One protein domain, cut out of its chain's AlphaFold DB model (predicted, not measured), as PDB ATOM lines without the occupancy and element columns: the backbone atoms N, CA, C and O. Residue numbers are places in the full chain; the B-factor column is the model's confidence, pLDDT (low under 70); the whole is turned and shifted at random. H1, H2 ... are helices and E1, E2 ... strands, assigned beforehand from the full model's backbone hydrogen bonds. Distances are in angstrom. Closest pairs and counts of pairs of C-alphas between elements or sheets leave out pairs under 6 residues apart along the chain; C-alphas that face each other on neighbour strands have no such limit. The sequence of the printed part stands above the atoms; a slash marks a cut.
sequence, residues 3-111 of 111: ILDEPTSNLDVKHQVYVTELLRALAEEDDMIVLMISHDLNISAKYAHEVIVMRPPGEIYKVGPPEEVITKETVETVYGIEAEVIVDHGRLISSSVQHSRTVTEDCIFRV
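AT A GLANCE: This is residues 3 to 111 of the 111 residues of an uncharacterized protein of Candidatus Methanomethylophilus sp. 1R26 (UniProt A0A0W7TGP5). A strongly twisted five-stranded sheet forms a wall, and the short helix H2 packs over one face of it, between the sheet and a separate strand hairpin, E5 and E6. H3 sits over the same face as H2, while the long helix H1 runs past the sheet near E2 and touches H2, and H4 lies near E5. The printed part has 109 residues with four named helices and seven named strands, in the order E1 H1 E2 H2 E3 E4 H3 H4 E5 E6 E7; the class is mixed, helices and strands. The large sheet runs E1 E2 E7 E3 E4 and is mixed, and the sheet of E5 and E6 is antiparallel. The whole is compact, with a radius of gyration of the C-alphas of 13.5 A and spans of 39 by 30 by 27 A.

IN THESE COORDINATES: E1, residues 3 to 5, begins with C-alpha 3 at (137.673, 107.629, 132.865). H1, residues 13 to 29, is 24.3 A long, and E2, residues 34 to 38, is 12.7 A. H2 holds residues 41 to 47, with C-alpha 41 at (140.756, 125.232, 135.281). E3, residues 50 to 55, is 16.8 A long and E4, residues 59 to 64, is 15.1 A. H3, residues 66 to 69, and H4, residues 72 to 77, are short. E5, residues 83 to 88, is 15.0 A long and E6, residues 91 to 96, is 16.2 A. E7, residues 107 to 110, ends with C-alpha 110 at (142.262, 114.390, 128.127).

HOW THE PARTS SIT: E1 and E2 are parallel, with N 4 and O 35 2.9 A apart; E1, H1, E2 form a strand-helix-strand unit, two parallel neighbour strands with a helix between along the chain, and its crossover is right-handed. E7 is antiparallel to E2, with N 36 and O 109 at 2.9 A, and to E3, with N 52 and O 108 at 2.7 A. E2, H2, E3 form a split unit, with E7 between its strands and a right-handed crossover. The hairpin E3 and E4 has N 53 and O 62 at 2.9 A. H2 is on this sheet at a height of 9.1 A, over E7 and along the strands. H1 only grazes the sheet with residues 20 to 28; its residues 17 to 24 touch H2, closest at the C-alphas of Thr 20 and Tyr 47, 7.1 A. H3 touches H2, closest at the C-alphas of Ala 45 and Pro 66, 5.2 A. H4 only grazes the sheet with residues 74 to 77. The closest C-alphas of H2 and E6 are those of Asn 42 and Ile 93, 5.7 A. The hairpin E5 and E6 has N 86 and O 93 at 2.8 A. In H1, H2 and H4 every O i to N i+4 pair is within hydrogen-bond range; H3 is too short for such a pair.

THE WHOLE: The C-alphas farthest apart are those of Asp 30 and His 99, 42.1 A. The printed part has no cut and no long link. The model's confidence is under 70 at residues 88 to 111.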
ATOM      1  N   ILE A   3     138.576 106.484 132.690       92.69
ATOM      2  CA  ILE A   3     137.673 107.629 132.865       92.69
ATOM      3  C   ILE A   3     137.549 107.886 134.362       92.69
ATOM      4  O   ILE A   3     137.267 106.957 135.121       92.69
ATOM      5  N   LEU A   4     137.786 109.125 134.775       92.25
ATOM      6  CA  LEU A   4     137.819 109.532 136.172       92.25
ATOM      7  C   LEU A   4     136.911 110.740 136.375       92.25
ATOM      8  O   LEU A   4     137.110 111.782 135.752       92.25
ATOM      9  N   ASP A   5     135.939 110.584 137.265       88.94
ATOM     10  CA  ASP A   5     135.009 111.639 137.654       88.94
ATOM     11  C   ASP A   5     135.531 112.333 138.917       88.94
ATOM     12  O   ASP A   5     135.563 111.725 139.988       88.94
ATOM     13  N   GLU A   6     136.058 113.548 138.757       87.62
ATOM     14  CA  GLU A   6     136.684 114.358 139.811       87.62
ATOM     15  C   GLU A   6     137.624 113.590 140.772       87.62
ATOM     16  O   GLU A   6     137.490 113.681 141.999       87.62
ATOM     17  N   PRO A   7     138.641 112.855 140.276       86.44
ATOM     18  CA  PRO A   7     139.485 111.996 141.121       86.44
ATOM     19  C   PRO A   7     140.352 112.778 142.118       86.44
ATOM     20  O   PRO A   7     140.910 112.202 143.052       86.44
ATOM     21  N   THR A   8     140.496 114.088 141.910       87.06
ATOM     22  CA  THR A   8     141.251 115.008 142.762       87.06
ATOM     23  C   THR A   8     140.378 115.718 143.799       87.06
ATOM     24  O   THR A   8     140.891 116.516 144.586       87.06
ATOM     25  N   SER A   9     139.069 115.436 143.831       86.81
ATOM     26  CA  SER A   9     138.147 116.014 144.807       86.81
ATOM     27  C   SER A   9     138.542 115.627 146.238       86.81
ATOM     28  O   SER A   9     138.997 114.514 146.502       86.81
ATOM     29  N   ASN A  10     138.384 116.556 147.183       85.75
ATOM     30  CA  ASN A  10     138.769 116.416 148.598       85.75
ATOM     31  C   ASN A  10     140.270 116.207 148.889       85.75
ATOM     32  O   ASN A  10     140.635 115.991 150.047       85.75
ATOM     33  N   LEU A  11     141.150 116.293 147.888       87.50
ATOM     34  CA  LEU A  11     142.599 116.289 148.099       87.50
ATOM     35  C   LEU A  11     143.121 117.711 148.320       87.50
ATOM     36  O   LEU A  11     142.600 118.673 147.756       87.50
ATOM     37  N   ASP A  12     144.189 117.853 149.108       90.31
ATOM     38  CA  ASP A  12     144.925 119.119 149.164       90.31
ATOM     39  C   ASP A  12     145.687 119.378 147.852       90.31
ATOM     40  O   ASP A  12     145.967 118.459 147.082       90.31
ATOM     41  N   VAL A  13     146.069 120.636 147.612       86.25
ATOM     42  CA  VAL A  13     146.734 121.073 146.368       86.25
ATOM     43  C   VAL A  13     147.963 120.223 146.019       86.25
ATOM     44  O   VAL A  13     148.210 119.941 144.849       86.25
ATOM     45  N   LYS A  14     148.734 119.774 147.018       89.94
ATOM     46  CA  LYS A  14     149.926 118.951 146.782       89.94
ATOM     47  C   LYS A  14     149.538 117.571 146.252       89.94
ATOM     48  O   LYS A  14     150.157 117.085 145.307       89.94
ATOM     49  N   HIS A  15     148.531 116.942 146.849       91.00
ATOM     50  CA  HIS A  15     148.063 115.626 146.428       91.00
ATOM     51  C   HIS A  15     147.304 115.672 145.097       91.00
ATOM     52  O   HIS A  15     147.469 114.757 144.297       91.00
ATOM     53  N   GLN A  16     146.557 116.742 144.811       89.81
ATOM     54  CA  GLN A  16     145.927 116.941 143.498       89.81
ATOM     55  C   GLN A  16     146.971 116.954 142.374       89.81
ATOM     56  O   GLN A  16     146.827 116.248 141.374       89.81
ATOM     57  N   VAL A  17     148.057 117.712 142.570       89.94
ATOM     58  CA  VAL A  17     149.190 117.761 141.635       89.94
ATOM     59  C   VAL A  17     149.811 116.379 141.462       89.94
ATOM     60  O   VAL A  17     149.947 115.919 140.333       89.94
ATOM     61  N   TYR A  18     150.120 115.696 142.565       93.12
ATOM     62  CA  TYR A  18     150.742 114.374 142.524       93.12
ATOM     63  C   TYR A  18     149.891 113.337 141.775       93.12
ATOM     64  O   TYR A  18     150.407 112.603 140.936       93.12
ATOM     65  N   VAL A  19     148.584 113.282 142.051       92.44
ATOM     66  CA  VAL A  19     147.669 112.348 141.376       92.44
ATOM     67  C   VAL A  19     147.579 112.658 139.884       92.44
ATOM     68  O   VAL A  19     147.650 111.742 139.071       92.44
ATOM     69  N   THR A  20     147.482 113.934 139.510       90.62
ATOM     70  CA  THR A  20     147.399 114.333 138.097       90.62
ATOM     71  C   THR A  20     148.691 114.004 137.340       90.62
ATOM     72  O   THR A  20     148.635 113.497 136.223       90.62
ATOM     73  N   GLU A  21     149.859 114.222 137.955       91.75
ATOM     74  CA  GLU A  21     151.160 113.843 137.384       91.75
ATOM     75  C   GLU A  21     151.295 112.324 137.217       91.75
ATOM     76  O   GLU A  21     151.776 111.865 136.184       91.75
ATOM     77  N   LEU A  22     150.822 111.541 138.191       92.62
ATOM     78  CA  LEU A  22     150.819 110.081 138.104       92.62
ATOM     79  C   LEU A  22     149.929 109.585 136.957       92.62
ATOM     80  O   LEU A  22     150.337 108.718 136.191       92.62
ATOM     81  N   LEU A  23     148.719 110.136 136.834       92.00
ATOM     82  CA  LEU A  23     147.785 109.780 135.765       92.00
ATOM     83  C   LEU A  23     148.337 110.133 134.386       92.00
ATOM     84  O   LEU A  23     148.170 109.360 133.448       92.00
ATOM     85  N   ARG A  24     149.032 111.267 134.281       90.00
ATOM     86  CA  ARG A  24     149.733 111.661 133.062       90.00
ATOM     87  C   ARG A  24     150.844 110.687 132.694       90.00
ATOM     88  O   ARG A  24     150.900 110.247 131.553       90.00
ATOM     89  N   ALA A  25     151.704 110.346 133.651       91.69
ATOM     90  CA  ALA A  25     152.770 109.380 133.415       91.69
ATOM     91  C   ALA A  25     152.194 108.031 132.962       91.69
ATOM     92  O   ALA A  25     152.683 107.450 132.002       91.69
ATOM     93  N   LEU A  26     151.096 107.584 133.579       91.44
ATOM     94  CA  LEU A  26     150.405 106.358 133.186       91.44
ATOM     95  C   LEU A  26     149.840 106.428 131.756       91.44
ATOM     96  O   LEU A  26     149.942 105.458 131.012       91.44
ATOM     97  N   ALA A  27     149.251 107.563 131.363       90.06
ATOM     98  CA  ALA A  27     148.757 107.776 130.002       90.06
ATOM     99  C   ALA A  27     149.887 107.660 128.964       90.06
ATOM    100  O   ALA A  27     149.726 106.988 127.944       90.06
ATOM    101  N   GLU A  28     151.035 108.282 129.256       89.62
ATOM    102  CA  GLU A  28     152.223 108.302 128.396       89.62
ATOM    103  C   GLU A  28     152.935 106.932 128.337       89.62
ATOM    104  O   GLU A  28     153.357 106.511 127.262       89.62
ATOM    105  N   GLU A  29     153.067 106.227 129.467       93.00
ATOM    106  CA  GLU A  29     153.779 104.941 129.562       93.00
ATOM    107  C   GLU A  29     153.002 103.778 128.930       93.00
ATOM    108  O   GLU A  29     153.601 102.944 128.244       93.00
ATOM    109  N   ASP A  30     151.681 103.734 129.122       91.50
ATOM    110  CA  ASP A  30     150.826 102.628 128.668       91.50
ATOM    111  C   ASP A  30     150.109 102.909 127.329       91.50
ATOM    112  O   ASP A  30     149.258 102.114 126.917       91.50
ATOM    113  N   ASP A  31     150.416 104.026 126.653       88.75
ATOM    114  CA  ASP A  31     149.721 104.511 125.440       88.75
ATOM    115  C   ASP A  31     148.188 104.501 125.622       88.75
ATOM    116  O   ASP A  31     147.404 103.996 124.808       88.75
ATOM    117  N   MET A  32     147.744 105.002 126.779       90.06
ATOM    118  CA  MET A  32     146.357 104.931 127.219       90.06
ATOM    119  C   MET A  32     145.707 106.311 127.246       90.06
ATOM    120  O   MET A  32     146.204 107.246 127.852       90.06
ATOM    121  N   ILE A  33     144.487 106.396 126.712       90.12
ATOM    122  CA  ILE A  33     143.629 107.573 126.894       90.12
ATOM    123  C   ILE A  33     143.171 107.664 128.356       90.12
ATOM    124  O   ILE A  33     142.480 106.748 128.832       90.12
ATOM    125  N   VAL A  34     143.485 108.781 129.016       92.06
ATOM    126  CA  VAL A  34     142.950 109.154 130.329       92.06
ATOM    127  C   VAL A  34     142.007 110.345 130.165       92.06
ATOM    128  O   VAL A  34     142.402 111.431 129.756       92.06
ATOM    129  N   LEU A  35     140.731 110.139 130.480       92.19
ATOM    130  CA  LEU A  35     139.716 111.188 130.497       92.19
ATOM    131  C   LEU A  35     139.422 111.570 131.945       92.19
ATOM    132  O   LEU A  35     138.986 110.721 132.725       92.19
ATOM    133  N   MET A  36     139.643 112.830 132.298       90.88
ATOM    134  CA  MET A  36     139.426 113.338 133.646       90.88
ATOM    135  C   MET A  36     138.408 114.474 133.629       90.88
ATOM    136  O   MET A  36     138.477 115.369 132.791       90.88
ATOM    137  N   ILE A  37     137.454 114.424 134.552       90.38
ATOM    138  CA  ILE A  37     136.479 115.489 134.791       90.38
ATOM    139  C   ILE A  37     136.996 116.325 135.969       90.38
ATOM    140  O   ILE A  37     137.383 115.757 136.992       90.38
ATOM    141  N   SER A  38     137.065 117.651 135.828       85.38
ATOM    142  CA  SER A  38     137.441 118.581 136.905       85.38
ATOM    143  C   SER A  38     136.719 119.914 136.776       85.38
ATOM    144  O   SER A  38     136.478 120.412 135.678       85.38
ATOM    145  N   HIS A  39     136.489 120.545 137.919       82.75
ATOM    146  CA  HIS A  39     136.083 121.943 138.030       82.75
ATOM    147  C   HIS A  39     137.279 122.909 138.184       82.75
ATOM    148  O   HIS A  39     137.086 124.123 138.245       82.75
ATOM    149  N   ASP A  40     138.521 122.411 138.263       83.94
ATOM    150  CA  ASP A  40     139.728 123.239 138.389       83.94
ATOM    151  C   ASP A  40     140.372 123.519 137.018       83.94
ATOM    152  O   ASP A  40     141.050 122.672 136.416       83.94
ATOM    153  N   LEU A  41     140.184 124.750 136.537       85.00
ATOM    154  CA  LEU A  41     140.756 125.232 135.281       85.00
ATOM    155  C   LEU A  41     142.286 125.311 135.304       85.00
ATOM    156  O   LEU A  41     142.901 125.093 134.268       85.00
ATOM    157  N   ASN A  42     142.921 125.580 136.447       84.38
ATOM    158  CA  ASN A  42     144.380 125.696 136.533       84.38
ATOM    159  C   ASN A  42     145.059 124.327 136.420       84.38
ATOM    160  O   ASN A  42     146.083 124.193 135.748       84.38
ATOM    161  N   ILE A  43     144.489 123.301 137.058       84.19
ATOM    162  CA  ILE A  43     144.957 121.916 136.902       84.19
ATOM    163  C   ILE A  43     144.782 121.476 135.445       84.19
ATOM    164  O   ILE A  43     145.739 121.002 134.829       84.19
ATOM    165  N   SER A  44     143.599 121.711 134.872       87.38
ATOM    166  CA  SER A  44     143.303 121.383 133.472       87.38
ATOM    167  C   SER A  44     144.283 122.078 132.522       87.38
ATOM    168  O   SER A  44     144.885 121.436 131.666       87.38
ATOM    169  N   ALA A  45     144.536 123.370 132.734       87.00
ATOM    170  CA  ALA A  45     145.425 124.156 131.891       87.00
ATOM    171  C   ALA A  45     146.891 123.714 131.933       87.00
ATOM    172  O   ALA A  45     147.642 123.947 130.986       87.00
ATOM    173  N   LYS A  46     147.314 123.103 133.043       85.44
ATOM    174  CA  LYS A  46     148.707 122.714 133.262       85.44
ATOM    175  C   LYS A  46     149.025 121.300 132.781       85.44
ATOM    176  O   LYS A  46     150.157 121.061 132.357       85.44
ATOM    177  N   TYR A  47     148.088 120.364 132.915       86.69
ATOM    178  CA  TYR A  47     148.377 118.939 132.722       86.69
ATOM    179  C   TYR A  47     147.638 118.293 131.553       86.69
ATOM    180  O   TYR A  47     148.053 117.217 131.135       86.69
ATOM    181  N   ALA A  48     146.584 118.917 131.021       87.75
ATOM    182  CA  ALA A  48     145.847 118.357 129.898       87.75
ATOM    183  C   ALA A  48     146.616 118.482 128.578       87.75
ATOM    184  O   ALA A  48     147.239 119.507 128.300       87.75
ATOM    185  N   HIS A  49     146.480 117.466 127.728       89.19
ATOM    186  CA  HIS A  49     146.840 117.552 126.314       89.19
ATOM    187  C   HIS A  49     145.722 118.200 125.493       89.19
ATOM    188  O   HIS A  49     145.984 118.924 124.536       89.19
ATOM    189  N   GLU A  50     144.469 117.943 125.861       91.69
ATOM    190  CA  GLU A  50     143.286 118.494 125.204       91.69
ATOM    191  C   GLU A  50     142.203 118.766 126.249       91.69
ATOM    192  O   GLU A  50     141.996 117.963 127.157       91.69
ATOM    193  N   VAL A  51     141.507 119.891 126.127       92.56
ATOM    194  CA  VAL A  51     140.426 120.312 127.021       92.56
ATOM    195  C   VAL A  51     139.130 120.380 126.228       92.56
ATOM    196  O   VAL A  51     139.082 120.941 125.135       92.56
ATOM    197  N   ILE A  52     138.074 119.819 126.801       92.75
ATOM    198  CA  ILE A  52     136.694 119.858 126.336       92.75
ATOM    199  C   ILE A  52     135.907 120.666 127.366       92.75
ATOM    200  O   ILE A  52     135.646 120.220 128.484       92.75
ATOM    201  N   VAL A  53     135.501 121.866 126.973       91.69
ATOM    202  CA  VAL A  53     134.621 122.700 127.787       91.69
ATOM    203  C   VAL A  53     133.184 122.414 127.387       91.69
ATOM    204  O   VAL A  53     132.834 122.481 126.203       91.69
ATOM    205  N   MET A  54     132.349 122.121 128.378       89.38
ATOM    206  CA  MET A  54     130.921 121.897 128.199       89.38
ATOM    207  C   MET A  54     130.120 123.034 128.825       89.38
ATOM    208  O   MET A  54     130.548 123.646 129.796       89.38
ATOM    209  N   ARG A  55     128.940 123.310 128.270       84.31
ATOM    210  CA  ARG A  55     127.969 124.250 128.838       84.31
ATOM    211  C   ARG A  55     126.610 123.578 129.024       84.31
ATOM    212  O   ARG A  55     126.270 122.663 128.264       84.31
ATOM    213  N   PRO A  56     125.782 124.025 129.976       80.00
ATOM    214  CA  PRO A  56     124.415 123.540 130.093       80.00
ATOM    215  C   PRO A  56     123.588 123.807 128.815       80.00
ATOM    216  O   PRO A  56     123.680 124.904 128.260       80.00
ATOM    217  N   PRO A  57     122.744 122.856 128.362       84.75
ATOM    218  CA  PRO A  57     122.489 121.533 128.938       84.75
ATOM    219  C   PRO A  57     123.330 120.420 128.271       84.75
ATOM    220  O   PRO A  57     122.816 119.640 127.473       84.75
ATOM    221  N   GLY A  58     124.613 120.308 128.629       81.81
ATOM    222  CA  GLY A  58     125.483 119.208 128.186       81.81
ATOM    223  C   GLY A  58     126.012 119.356 126.757       81.81
ATOM    224  O   GLY A  58     126.302 118.360 126.097       81.81
ATOM    225  N   GLU A  59     126.125 120.587 126.262       88.12
ATOM    226  CA  GLU A  59     126.665 120.883 124.938       88.12
ATOM    227  C   GLU A  59     128.172 121.114 125.007       88.12
ATOM    228  O   GLU A  59     128.656 121.830 125.883       88.12
ATOM    229  N   ILE A  60     128.916 120.573 124.044       91.75
ATOM    230  CA  ILE A  60     130.326 120.921 123.868       91.75
ATOM    231  C   ILE A  60     130.401 122.366 123.367       91.75
ATOM    232  O   ILE A  60     129.907 122.681 122.285       91.75
ATOM    233  N   TYR A  61     131.032 123.233 124.154       92.50
ATOM    234  CA  TYR A  61     131.286 124.620 123.780       92.50
ATOM    235  C   TYR A  61     132.575 124.739 122.964       92.50
ATOM    236  O   TYR A  61     132.589 125.389 121.918       92.50
ATOM    237  N   LYS A  62     133.658 124.094 123.420       93.12
ATOM    238  CA  LYS A  62     134.964 124.156 122.755       93.12
ATOM    239  C   LYS A  62     135.822 122.931 123.061       93.12
ATOM    240  O   LYS A  62     135.740 122.390 124.160       93.12
ATOM    241  N   VAL A  63     136.640 122.524 122.091       94.00
ATOM    242  CA  VAL A  63     137.617 121.428 122.205       94.00
ATOM    243  C   VAL A  63     138.929 121.862 121.575       94.00
ATOM    244  O   VAL A  63     138.910 122.491 120.516       94.00
ATOM    245  N   GLY A  64     140.048 121.525 122.204       93.56
ATOM    246  CA  GLY A  64     141.376 121.825 121.680       93.56
ATOM    247  C   GLY A  64     142.443 121.846 122.769       93.56
ATOM    248  O   GLY A  64     142.165 121.467 123.910       93.56
ATOM    249  N   PRO A  65     143.666 122.286 122.443       91.81
ATOM    250  CA  PRO A  65     144.713 122.426 123.441       91.81
ATOM    251  C   PRO A  65     144.343 123.519 124.466       91.81
ATOM    252  O   PRO A  65     143.593 124.451 124.138       91.81
ATOM    253  N   PRO A  66     144.841 123.430 125.713       89.88
ATOM    254  CA  PRO A  66     144.464 124.352 126.783       89.88
ATOM    255  C   PRO A  66     144.606 125.837 126.432       89.88
ATOM    256  O   PRO A  66     143.734 126.629 126.779       89.88
ATOM    257  N   GLU A  67     145.655 126.214 125.702       89.88
ATOM    258  CA  GLU A  67     145.935 127.588 125.262       89.88
ATOM    259  C   GLU A  67     144.911 128.168 124.296       89.88
ATOM    260  O   GLU A  67     144.713 129.384 124.261       89.88
ATOM    261  N   GLU A  68     144.229 127.319 123.538       91.00
ATOM    262  CA  GLU A  68     143.165 127.754 122.645       91.00
ATOM    263  C   GLU A  68     141.813 127.747 123.354       91.00
ATOM    264  O   GLU A  68     140.935 128.553 123.032       91.00
ATOM    265  N   VAL A  69     141.621 126.835 124.307       91.38
ATOM    266  CA  VAL A  69     140.329 126.600 124.953       91.38
ATOM    267  C   VAL A  69     140.113 127.509 126.159       91.38
ATOM    268  O   VAL A  69     139.055 128.132 126.266       91.38
ATOM    269  N   ILE A  70     141.105 127.627 127.040       89.38
ATOM    270  CA  ILE A  70     141.022 128.357 128.307       89.38
ATOM    271  C   ILE A  70     141.381 129.822 128.056       89.38
ATOM    272  O   ILE A  70     142.507 130.271 128.254       89.38
ATOM    273  N   THR A  71     140.393 130.579 127.586       90.44
ATOM    274  CA  THR A  71     140.498 132.020 127.333       90.44
ATOM    275  C   THR A  71     139.579 132.795 128.268       90.44
ATOM    276  O   THR A  71     138.630 132.241 128.822       90.44
ATOM    277  N   LYS A  72     139.817 134.105 128.407       88.56
ATOM    278  CA  LYS A  72     138.925 134.996 129.165       88.56
ATOM    279  C   LYS A  72     137.464 134.863 128.715       88.56
ATOM    280  O   LYS A  72     136.582 134.744 129.553       88.56
ATOM    281  N   GLU A  73     137.230 134.833 127.403       90.25
ATOM    282  CA  GLU A  73     135.890 134.689 126.822       90.25
ATOM    283  C   GLU A  73     135.239 133.352 127.195       90.25
ATOM    284  O   GLU A  73     134.074 133.335 127.591       90.25
ATOM    285  N   THR A  74     135.981 132.240 127.110       89.38
ATOM    286  CA  THR A  74     135.466 130.920 127.500       89.38
ATOM    287  C   THR A  74     135.087 130.904 128.977       89.38
ATOM    288  O   THR A  74     134.015 130.420 129.330       89.38
ATOM    289  N   VAL A  75     135.947 131.458 129.835       87.94
ATOM    290  CA  VAL A  75     135.715 131.488 131.281       87.94
ATOM    291  C   VAL A  75     134.507 132.359 131.639       87.94
ATOM    292  O   VAL A  75     133.683 131.959 132.454       87.94
ATOM    293  N   GLU A  76     134.339 133.508 130.994       87.94
ATOM    294  CA  GLU A  76     133.179 134.375 131.216       87.94
ATOM    295  C   GLU A  76     131.879 133.753 130.682       87.94
ATOM    296  O   GLU A  76     130.844 133.813 131.342       87.94
ATOM    297  N   THR A  77     131.927 133.126 129.504       87.88
ATOM    298  CA  THR A  77     130.735 132.585 128.829       87.88
ATOM    299  C   THR A  77     130.213 131.314 129.481       87.88
ATOM    300  O   THR A  77     129.001 131.115 129.544       87.88
ATOM    301  N   VAL A  78     131.124 130.436 129.899       86.75
ATOM    302  CA  VAL A  78     130.778 129.156 130.517       86.75
ATOM    303  C   VAL A  78     130.620 129.406 132.010       86.75
ATOM    304  O   VAL A  78     129.493 129.527 132.469       86.75
ATOM    305  N   TYR A  79     131.712 129.721 132.707       83.31
ATOM    306  CA  TYR A  79     131.745 129.855 134.169       83.31
ATOM    307  C   TYR A  79     131.098 131.120 134.728       83.31
ATOM    308  O   TYR A  79     130.964 131.243 135.945       83.31
ATOM    309  N   GLY A  80     130.691 132.085 133.899       84.19
ATOM    310  CA  GLY A  80     130.031 133.302 134.375       84.19
ATOM    311  C   GLY A  80     130.908 134.169 135.284       84.19
ATOM    312  O   GLY A  80     130.373 134.951 136.075       84.19
ATOM    313  N   ILE A  81     132.237 134.010 135.213       81.88
ATOM    314  CA  ILE A  81     133.207 134.750 136.027       81.88
ATOM    315  C   ILE A  81     134.108 135.620 135.149       81.88
ATOM    316  O   ILE A  81     134.631 135.176 134.128       81.88
ATOM    317  N   GLU A  82     134.353 136.854 135.588       79.06
ATOM    318  CA  GLU A  82     135.424 137.667 135.019       79.06
ATOM    319  C   GLU A  82     136.774 137.151 135.535       79.06
ATOM    320  O   GLU A  82     137.099 137.260 136.721       79.06
ATOM    321  N   ALA A  83     137.564 136.578 134.629       79.00
ATOM    322  CA  ALA A  83     138.904 136.086 134.919       79.00
ATOM    323  C   ALA A  83     139.950 136.775 134.039       79.00
ATOM    324  O   ALA A  83     139.711 137.083 132.867       79.00
ATOM    325  N   GLU A  84     141.139 136.971 134.597       79.88
ATOM    326  CA  GLU A  84     142.337 137.212 133.798       79.88
ATOM    327  C   GLU A  84     143.040 135.880 133.553       79.88
ATOM    328  O   GLU A  84     143.308 135.123 134.485       79.88
ATOM    329  N   VAL A  85     143.329 135.595 132.282       80.19
ATOM    330  CA  VAL A  85     144.147 134.448 131.886       80.19
ATOM    331  C   VAL A  85     145.569 134.950 131.691       80.19
ATOM    332  O   VAL A  85     145.861 135.683 130.745       80.19
ATOM    333  N   ILE A  86     146.440 134.582 132.621       80.50
ATOM    334  CA  ILE A  86     147.844 134.972 132.663       80.50
ATOM    335  C   ILE A  86     148.671 133.789 132.176       80.50
ATOM    336  O   ILE A  86     148.467 132.662 132.613       80.50
ATOM    337  N   VAL A  87     149.631 134.032 131.287       73.38
ATOM    338  CA  VAL A  87     150.621 133.018 130.912       73.38
ATOM    339  C   VAL A  87     151.887 133.269 131.720       73.38
ATOM    340  O   VAL A  87     152.597 134.240 131.468       73.38
ATOM    341  N   ASP A  88     152.181 132.396 132.678       68.81
ATOM    342  CA  ASP A  88     153.407 132.436 133.471       68.81
ATOM    343  C   ASP A  88     154.342 131.296 133.058       68.81
ATOM    344  O   ASP A  88     153.967 130.125 133.065       68.81
ATOM    345  N   HIS A  89     155.568 131.630 132.647       62.12
ATOM    346  CA  HIS A  89     156.567 130.655 132.185       62.12
ATOM    347  C   HIS A  89     156.066 129.661 131.108       62.12
ATOM    348  O   HIS A  89     156.481 128.502 131.082       62.12
ATOM    349  N   GLY A  90     155.172 130.103 130.215       60.59
ATOM    350  CA  GLY A  90     154.566 129.248 129.185       60.59
ATOM    351  C   GLY A  90     153.425 128.357 129.691       60.59
ATOM    352  O   GLY A  90     153.045 127.418 129.000       60.59
ATOM    353  N   ARG A  91     152.886 128.627 130.887       61.22
ATOM    354  CA  ARG A  91     151.747 127.922 131.491       61.22
ATOM    355  C   ARG A  91     150.604 128.895 131.740       61.22
ATOM    356  O   ARG A  91     150.833 129.996 132.226       61.22
ATOM    357  N   LEU A  92     149.381 128.486 131.435       61.91
ATOM    358  CA  LEU A  92     148.189 129.291 131.694       61.91
ATOM    359  C   LEU A  92     147.809 129.205 133.174       61.91
ATOM    360  O   LEU A  92     147.752 128.122 133.752       61.91
ATOM    361  N   ILE A  93     147.534 130.359 133.766       64.75
ATOM    362  CA  ILE A  93     147.028 130.540 135.119       64.75
ATOM    363  C   ILE A  93     145.814 131.457 135.002       64.75
ATOM    364  O   ILE A  93     145.930 132.587 134.531       64.75
ATOM    365  N   SER A  94     144.645 130.994 135.432       58.38
ATOM    366  CA  SER A  94     143.478 131.862 135.578       58.38
ATOM    367  C   SER A  94     143.483 132.482 136.974       58.38
ATOM    368  O   SER A  94     143.449 131.756 137.971       58.38
ATOM    369  N   SER A  95     143.509 133.813 137.059       49.78
ATOM    370  CA  SER A  95     143.280 134.547 138.306       49.78
ATOM    371  C   SER A  95     141.890 135.178 138.294       49.78
ATOM    372  O   SER A  95     141.589 136.014 137.439       49.78
ATOM    373  N   SER A  96     141.047 134.787 139.250       53.03
ATOM    374  CA  SER A  96     139.675 135.287 139.392       53.03
ATOM    375  C   SER A  96     139.607 136.442 140.397       53.03
ATOM    376  O   SER A  96     140.096 136.316 141.522       53.03
ATOM    377  N   VAL A  97     138.934 137.538 140.040       47.38
ATOM    378  CA  VAL A  97     138.492 138.564 141.002       47.38
ATOM    379  C   VAL A  97     137.091 138.156 141.471       47.38
ATOM    380  O   VAL A  97     136.163 138.075 140.675       47.38
ATOM    381  N   GLN A  98     136.937 137.796 142.750       46.56
ATOM    382  CA  GLN A  98     135.714 137.165 143.266       46.56
ATOM    383  C   GLN A  98     134.433 138.003 143.058       46.56
ATOM    384  O   GLN A  98     134.324 139.120 143.566       46.56
ATOM    385  N   HIS A  99     133.396 137.367 142.501       38.69
ATOM    386  CA  HIS A  99     132.036 137.397 143.052       38.69
ATOM    387  C   HIS A  99     131.438 135.984 143.000       38.69
ATOM    388  O   HIS A  99     131.264 135.392 141.941       38.69
ATOM    389  N   SER A 100     131.159 135.441 144.184       35.16
ATOM    390  CA  SER A 100     130.626 134.099 144.424       35.16
ATOM    391  C   SER A 100     129.319 133.837 143.664       35.16
ATOM    392  O   SER A 100     128.256 134.315 144.069       35.16
ATOM    393  N   ARG A 101     129.372 132.974 142.648       33.31
ATOM    394  CA  ARG A 101     128.266 132.088 142.272       33.31
ATOM    395  C   ARG A 101     128.812 130.667 142.207       33.31
ATOM    396  O   ARG A 101     129.860 130.435 141.623       33.31
ATOM    397  N   THR A 102     128.130 129.735 142.866       32.22
ATOM    398  CA  THR A 102     128.388 128.302 142.717       32.22
ATOM    399  C   THR A 102     127.978 127.926 141.303       32.22
ATOM    400  O   THR A 102     126.787 127.938 140.994       32.22
ATOM    401  N   VAL A 103     128.954 127.665 140.443       37.75
ATOM    402  CA  VAL A 103     128.707 127.226 139.076       37.75
ATOM    403  C   VAL A 103     129.107 125.758 139.000       37.75
ATOM    404  O   VAL A 103     130.275 125.411 139.136       37.75
ATOM    405  N   THR A 104     128.101 124.891 138.922       35.12
ATOM    406  CA  THR A 104     128.232 123.464 138.603       35.12
ATOM    407  C   THR A 104     128.558 123.342 137.123       35.12
ATOM    408  O   THR A 104     127.638 123.234 136.312       35.12
ATOM    409  N   GLU A 105     129.834 123.445 136.769       51.72
ATOM    410  CA  GLU A 105     130.280 123.352 135.382       51.72
ATOM    411  C   GLU A 105     131.552 122.523 135.268       51.72
ATOM    412  O   GLU A 105     132.614 122.877 135.784       51.72
ATOM    413  N   ASP A 106     131.402 121.405 134.570       49.84
ATOM    414  CA  ASP A 106     132.420 120.379 134.443       49.84
ATOM    415  C   ASP A 106     133.309 120.677 133.230       49.84
ATOM    416  O   ASP A 106     132.836 120.800 132.094       49.84
ATOM    417  N   CYS A 107     134.620 120.773 133.454       54.97
ATOM    418  CA  CYS A 107     135.612 120.680 132.391       54.97
ATOM    419  C   CYS A 107     135.997 119.209 132.234       54.97
ATOM    420  O   CYS A 107     136.420 118.566 133.196       54.97
ATOM    421  N   ILE A 108     135.891 118.672 131.021       61.50
ATOM    422  CA  ILE A 108     136.414 117.343 130.709       61.50
ATOM    423  C   ILE A 108     137.737 117.550 129.992       61.50
ATOM    424  O   ILE A 108     137.799 118.278 129.011       61.50
ATOM    425  N   PHE A 109     138.813 116.918 130.429       67.12
ATOM    426  CA  PHE A 109     140.084 117.020 129.726       67.12
ATOM    427  C   PHE A 109     140.749 115.668 129.582       67.12
ATOM    428  O   PHE A 109     140.594 114.757 130.397       67.12
ATOM    429  N   ARG A 110     141.471 115.551 128.475       56.59
ATOM    430  CA  ARG A 110     142.262 114.390 128.127       56.59
ATOM    431  C   ARG A 110     143.695 114.632 128.565       56.59
ATOM    432  O   ARG A 110     144.330 115.604 128.139       56.59
ATOM    433  N   VAL A 111     144.174 113.718 129.392       57.28
ATOM    434  CA  VAL A 111     145.586 113.535 129.713       57.28
ATOM    435  C   VAL A 111     146.101 112.346 128.912       57.28
ATOM    436  O   VAL A 111     145.309 111.429 128.595       57.28
TER     437      VAL A 111